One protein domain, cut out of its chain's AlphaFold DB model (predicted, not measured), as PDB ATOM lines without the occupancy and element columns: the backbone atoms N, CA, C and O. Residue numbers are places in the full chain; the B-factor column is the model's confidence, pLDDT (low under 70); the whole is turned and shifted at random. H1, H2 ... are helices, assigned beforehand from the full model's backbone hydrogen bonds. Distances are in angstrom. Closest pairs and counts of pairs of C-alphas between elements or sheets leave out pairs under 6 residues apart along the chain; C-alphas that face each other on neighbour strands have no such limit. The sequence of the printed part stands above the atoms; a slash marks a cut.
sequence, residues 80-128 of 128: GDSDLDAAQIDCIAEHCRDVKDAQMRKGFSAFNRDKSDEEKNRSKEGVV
ATOM      1  N   GLY A  80     224.687 236.835 167.798       95.94
ATOM      2  CA  GLY A  80     224.738 235.485 168.366       95.94
ATOM      3  C   GLY A  80     224.516 234.377 167.331       95.94
ATOM      4  O   GLY A  80     224.424 234.642 166.130       95.94
ATOM      5  N   ASP A  81     224.439 233.136 167.813       96.88
ATOM      6  CA  ASP A  81     224.411 231.934 166.965       96.88
ATOM      7  C   ASP A  81     222.988 231.419 166.699       96.88
ATOM      8  O   ASP A  81     222.777 230.573 165.826       96.88
ATOM      9  N   SER A  82     221.996 231.915 167.444       97.56
ATOM     10  CA  SER A  82     220.600 231.496 167.332       97.56
ATOM     11  C   SER A  82     219.627 232.673 167.250       97.56
ATOM     12  O   SER A  82     219.913 233.788 167.685       97.56
ATOM     13  N   ASP A  83     218.417 232.404 166.750       97.81
ATOM     14  CA  ASP A  83     217.332 233.393 166.732       97.81
ATOM     15  C   ASP A  83     216.964 233.876 168.148       97.81
ATOM     16  O   ASP A  83     216.540 235.020 168.325       97.81
ATOM     17  N   LEU A  84     217.151 233.024 169.165       98.19
ATOM     18  CA  LEU A  84     216.926 233.395 170.560       98.19
ATOM     19  C   LEU A  84     217.994 234.376 171.058       98.19
ATOM     20  O   LEU A  84     217.635 235.364 171.699       98.19
ATOM     21  N   ASP A  85     219.268 234.150 170.730       98.19
ATOM     22  CA  ASP A  85     220.351 235.078 171.085       98.19
ATOM     23  C   ASP A  85     220.130 236.434 170.416       98.19
ATOM     24  O   ASP A  85     220.191 237.477 171.071       98.19
ATOM     25  N   ALA A  86     219.770 236.423 169.129       97.94
ATOM     26  CA  ALA A  86     219.464 237.632 168.380       97.94
ATOM     27  C   ALA A  86     218.312 238.421 169.023       97.94
ATOM     28  O   ALA A  86     218.398 239.642 169.165       97.94
ATOM     29  N   ALA A  87     217.253 237.729 169.454       98.12
ATOM     30  CA  ALA A  87     216.126 238.345 170.147       98.12
ATOM     31  C   ALA A  87     216.517 238.910 171.524       98.12
ATOM     32  O   ALA A  87     216.047 239.983 171.902       98.12
ATOM     33  N   GLN A  88     217.387 238.228 172.275       98.44
ATOM     34  CA  GLN A  88     217.882 238.712 173.569       98.44
ATOM     35  C   GLN A  88     218.772 239.951 173.421       98.44
ATOM     36  O   GLN A  88     218.623 240.909 174.184       98.44
ATOM     37  N   ILE A  89     219.651 239.966 172.419       97.88
ATOM     38  CA  ILE A  89     220.486 241.125 172.084       97.88
ATOM     39  C   ILE A  89     219.601 242.318 171.706       97.88
ATOM     40  O   ILE A  89     219.793 243.420 172.227       97.88
ATOM     41  N   ASP A  90     218.591 242.096 170.861       97.44
ATOM     42  CA  ASP A  90     217.668 243.154 170.448       97.44
ATOM     43  C   ASP A  90     216.835 243.696 171.617       97.44
ATOM     44  O   ASP A  90     216.651 244.906 171.749       97.44
ATOM     45  N   CYS A  91     216.396 242.813 172.517       98.06
ATOM     46  CA  CYS A  91     215.666 243.177 173.728       98.06
ATOM     47  C   CYS A  91     216.465 244.162 174.597       98.06
ATOM     48  O   CYS A  91     215.952 245.210 174.996       98.06
ATOM     49  N   ILE A  92     217.749 243.879 174.834       97.69
ATOM     50  CA  ILE A  92     218.631 244.777 175.594       97.69
ATOM     51  C   ILE A  92     218.802 246.115 174.860       97.69
ATOM     52  O   ILE A  92     218.728 247.176 175.487       97.69
ATOM     53  N   ALA A  93     218.998 246.088 173.538       96.19
ATOM     54  CA  ALA A  93     219.151 247.299 172.736       96.19
ATOM     55  C   ALA A  93     217.907 248.207 172.801       96.19
ATOM     56  O   ALA A  93     218.039 249.425 172.979       96.19
ATOM     57  N   GLU A  94     216.703 247.634 172.718       97.38
ATOM     58  CA  GLU A  94     215.454 248.388 172.848       97.38
ATOM     59  C   GLU A  94     215.222 248.872 174.289       97.38
ATOM     60  O   GLU A  94     214.815 250.017 174.475       97.38
ATOM     61  N   HIS A  95     215.605 248.116 175.323       97.50
ATOM     62  CA  HIS A  95     215.577 248.626 176.702       97.50
ATOM     63  C   HIS A  95     216.481 249.850 176.900       97.50
ATOM     64  O   HIS A  95     216.070 250.843 177.508       97.50
ATOM     65  N   CYS A  96     217.701 249.835 176.354       94.56
ATOM     66  CA  CYS A  96     218.576 251.010 176.378       94.56
ATOM     67  C   CYS A  96     217.934 252.216 175.676       94.56
ATOM     68  O   CYS A  96     218.101 253.362 176.109       94.56
ATOM     69  N   ARG A  97     217.187 251.969 174.596       91.94
ATOM     70  CA  ARG A  97     216.455 253.007 173.874       91.94
ATOM     71  C   ARG A  97     215.291 253.556 174.690       91.94
ATOM     72  O   ARG A  97     215.181 254.774 174.786       91.94
ATOM     73  N   ASP A  98     214.491 252.706 175.322       94.38
ATOM     74  CA  ASP A  98     213.383 253.135 176.177       94.38
ATOM     75  C   ASP A  98     213.875 254.035 177.315       94.38
ATOM     76  O   ASP A  98     213.298 255.094 177.575       94.38
ATOM     77  N   VAL A  99     214.997 253.670 177.945       93.25
ATOM     78  CA  VAL A  99     215.642 254.491 178.980       93.25
ATOM     79  C   VAL A  99     216.075 255.846 178.415       93.25
ATOM     80  O   VAL A  99     215.792 256.887 179.018       93.25
ATOM     81  N   LYS A 100     216.725 255.863 177.245       88.94
ATOM     82  CA  LYS A 100     217.156 257.101 176.581       88.94
ATOM     83  C   LYS A 100     215.970 257.994 176.211       88.94
ATOM     84  O   LYS A 100     216.018 259.201 176.453       88.94
ATOM     85  N   ASP A 101     214.912 257.419 175.654       89.38
ATOM     86  CA  ASP A 101     213.713 258.142 175.239       89.38
ATOM     87  C   ASP A 101     212.973 258.695 176.467       89.38
ATOM     88  O   ASP A 101     212.563 259.859 176.477       89.38
ATOM     89  N   ALA A 102     212.880 257.920 177.552       89.44
ATOM     90  CA  ALA A 102     212.337 258.381 178.828       89.44
ATOM     91  C   ALA A 102     213.163 259.534 179.423       89.44
ATOM     92  O   ALA A 102     212.596 260.525 179.893       89.44
ATOM     93  N   GLN A 103     214.496 259.446 179.376       87.19
ATOM     94  CA  GLN A 103     215.380 260.524 179.818       87.19
ATOM     95  C   GLN A 103     215.195 261.785 178.969       87.19
ATOM     96  O   GLN A 103     215.100 262.880 179.520       87.19
ATOM     97  N   MET A 104     215.099 261.657 177.645       83.38
ATOM     98  CA  MET A 104     214.920 262.798 176.744       83.38
ATOM     99  C   MET A 104     213.591 263.522 176.996       83.38
ATOM    100  O   MET A 104     213.566 264.752 177.069       83.38
ATOM    101  N   ARG A 105     212.506 262.770 177.233       81.81
ATOM    102  CA  ARG A 105     211.203 263.334 177.628       81.81
ATOM    103  C   ARG A 105     211.292 264.121 178.941       81.81
ATOM    104  O   ARG A 105     210.684 265.183 179.055       81.81
ATOM    105  N   LYS A 106     212.078 263.643 179.915       76.81
ATOM    106  CA  LYS A 106     212.333 264.348 181.187       76.81
ATOM    107  C   LYS A 106     213.276 265.549 181.035       76.81
ATOM    108  O   LYS A 106     213.100 266.549 181.715       76.81
ATOM    109  N   GLY A 107     214.262 265.501 180.140       61.16
ATOM    110  CA  GLY A 107     215.147 266.640 179.858       61.16
ATOM    111  C   GLY A 107     214.388 267.833 179.268       61.16
ATOM    112  O   GLY A 107     214.588 268.972 179.686       61.16
ATOM    113  N   PHE A 108     213.425 267.559 178.382       51.69
ATOM    114  CA  PHE A 108     212.473 268.562 177.899       51.69
ATOM    115  C   PHE A 108     211.556 269.094 179.012       51.69
ATOM    116  O   PHE A 108     211.149 270.254 178.967       51.69
ATOM    117  N   SER A 109     211.231 268.276 180.023       52.31
ATOM    118  CA  SER A 109     210.440 268.725 181.175       52.31
ATOM    119  C   SER A 109     211.256 269.552 182.170       52.31
ATOM    120  O   SER A 109     210.707 270.476 182.756       52.31
ATOM    121  N   ALA A 110     212.563 269.304 182.312       53.97
ATOM    122  CA  ALA A 110     213.462 270.122 183.126       53.97
ATOM    123  C   ALA A 110     213.650 271.538 182.547       53.97
ATOM    124  O   ALA A 110     213.635 272.508 183.297       53.97
ATOM    125  N   PHE A 111     213.736 271.675 181.219       54.53
ATOM    126  CA  PHE A 111     213.799 272.979 180.533       54.53
ATOM    127  C   PHE A 111     212.474 273.766 180.591       54.53
ATOM    128  O   PHE A 111     212.434 274.975 180.370       54.53
ATOM    129  N   ASN A 112     211.380 273.065 180.891       56.69
ATOM    130  CA  ASN A 112     210.026 273.600 181.003       56.69
ATOM    131  C   ASN A 112     209.489 273.534 182.442       56.69
ATOM    132  O   ASN A 112     208.282 273.663 182.646       56.69
ATOM    133  N   ARG A 113     210.353 273.295 183.438       56.59
ATOM    134  CA  ARG A 113     209.926 273.024 184.818       56.59
ATOM    135  C   ARG A 113     209.284 274.243 185.478       56.59
ATOM    136  O   ARG A 113     208.335 274.069 186.233       56.59
ATOM    137  N   ASP A 114     209.746 275.434 185.099       57.97
ATOM    138  CA  ASP A 114     209.258 276.726 185.598       57.97
ATOM    139  C   ASP A 114     208.315 277.444 184.616       57.97
ATOM    140  O   ASP A 114     207.857 278.548 184.893       57.97
ATOM    141  N   LYS A 115     208.006 276.831 183.465       62.84
ATOM    142  CA  LYS A 115     207.079 277.408 182.483       62.84
ATOM    143  C   LYS A 115     205.644 277.026 182.813       62.84
ATOM    144  O   LYS A 115     205.364 275.862 183.121       62.84
ATOM    145  N   SER A 116     204.732 277.992 182.712       63.81
ATOM    146  CA  SER A 116     203.297 277.730 182.866       63.81
ATOM    147  C   SER A 116     202.814 276.756 181.783       63.81
ATOM    148  O   SER A 116     203.449 276.593 180.736       63.81
ATOM    149  N   ASP A 117     201.690 276.080 182.013       67.00
ATOM    150  CA  ASP A 117     201.169 275.114 181.038       67.00
ATOM    151  C   ASP A 117     200.796 275.775 179.695       67.00
ATOM    152  O   ASP A 117     200.941 275.153 178.640       67.00
ATOM    153  N   GLU A 118     200.456 277.069 179.705       65.06
ATOM    154  CA  GLU A 118     200.287 277.884 178.495       65.06
ATOM    155  C   GLU A 118     201.611 278.104 177.751       65.06
ATOM    156  O   GLU A 118     201.676 277.950 176.530       65.06
ATOM    157  N   GLU A 119     202.703 278.403 178.461       62.09
ATOM    158  CA  GLU A 119     204.023 278.563 177.844       62.09
ATOM    159  C   GLU A 119     204.553 277.255 177.254       62.09
ATOM    160  O   GLU A 119     205.187 277.272 176.193       62.09
ATOM    161  N   LYS A 120     204.265 276.117 177.899       62.00
ATOM    162  CA  LYS A 120     204.564 274.775 177.374       62.00
ATOM    163  C   LYS A 120     203.783 274.461 176.100       62.00
ATOM    164  O   LYS A 120     204.326 273.792 175.225       62.00
ATOM    165  N   ASN A 121     202.537 274.923 175.978       62.72
ATOM    166  CA  ASN A 121     201.747 274.746 174.757       62.72
ATOM    167  C   ASN A 121     202.242 275.641 173.613       62.72
ATOM    168  O   ASN A 121     202.494 275.130 172.525       62.72
ATOM    169  N   ARG A 122     202.523 276.928 173.862       60.94
ATOM    170  CA  ARG A 122     203.070 277.824 172.819       60.94
ATOM    171  C   ARG A 122     204.431 277.370 172.287       60.94
ATOM    172  O   ARG A 122     204.729 277.529 171.108       60.94
ATOM    173  N   SER A 123     205.279 276.809 173.152       58.81
ATOM    174  CA  SER A 123     206.596 276.292 172.748       58.81
ATOM    175  C   SER A 123     206.532 274.968 171.980       58.81
ATOM    176  O   SER A 123     207.494 274.633 171.294       58.81
ATOM    177  N   LYS A 124     205.403 274.246 172.032       55.88
ATOM    178  CA  LYS A 124     205.123 273.107 171.143       55.88
ATOM    179  C   LYS A 124     204.597 273.553 169.775       55.88
ATOM    180  O   LYS A 124     204.896 272.891 168.791       55.88
ATOM    181  N   GLU A 125     203.851 274.655 169.712       46.78
ATOM    182  CA  GLU A 125     203.282 275.196 168.464       46.78
ATOM    183  C   GLU A 125     204.292 275.996 167.622       46.78
ATOM    184  O   GLU A 125     204.166 276.052 166.405       46.78
ATOM    185  N   GLY A 126     205.327 276.578 168.239       43.78
ATOM    186  CA  GLY A 126     206.366 277.361 167.550       43.78
ATOM    187  C   GLY A 126     207.466 276.553 166.844       43.78
ATOM    188  O   GLY A 126     208.468 277.138 166.439       43.78
ATOM    189  N   VAL A 127     207.323 275.230 166.732       40.88
ATOM    190  CA  VAL A 127     208.234 274.357 165.972       40.88
ATOM    191  C   VAL A 127     207.511 273.925 164.693       40.88
ATOM    192  O   VAL A 127     206.983 272.817 164.617       40.88
ATOM    193  N   VAL A 128     207.451 274.829 163.713       33.50
ATOM    194  CA  VAL A 128     207.064 274.543 162.319       33.50
ATOM    195  C   VAL A 128     208.226 274.923 161.419       33.50
ATOM    196  O   VAL A 128     208.739 276.052 161.585       33.50
TER     197      VAL A 128
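AT A GLANCE: This is residues 80 to 128 of the 128 residues of the protein "Hypothetical protein" of Leptocylindrus danicus (UniProt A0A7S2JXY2). One long, unbent helix, H1, makes most of the length, and beyond its last turn a short link leads to a small second helix, H2, set off to one side like the foot of an L. Residues 81 to 87 and 90 to 108 stand free. The printed part has 49 residues with two named helices, H1 then H2, and no named strand; its class is all helix. It is extended, with a radius of gyration of the C-alphas of 17.8 A and spans of 53 by 23 by 11 A.

IN THESE COORDINATES: H1 runs from Asp 83, C-alpha at (217.332, 233.393, 166.732), to Ala 110, C-alpha at (213.462, 270.122, 183.126), 40.4 A. H2, residues 117 to 125, measures 12.8 A and ends with C-alpha 125 at (203.282, 275.196, 168.464).

HOW THE PARTS SIT: H1 and H2 are apart, with no C-alpha of the one within 8 A of the other. A short link of 6 residues joins them. In both H1 and H2 every O i to N i+4 pair is within hydrogen-bond range.

THE WHOLE: The C-alphas of Asp 81 and Glu 118, the two farthest apart, are 53.2 A from each other. The printed part has no cut. Mean pLDDT of the printed part is 76.8; residues 107 to 128 are under 70.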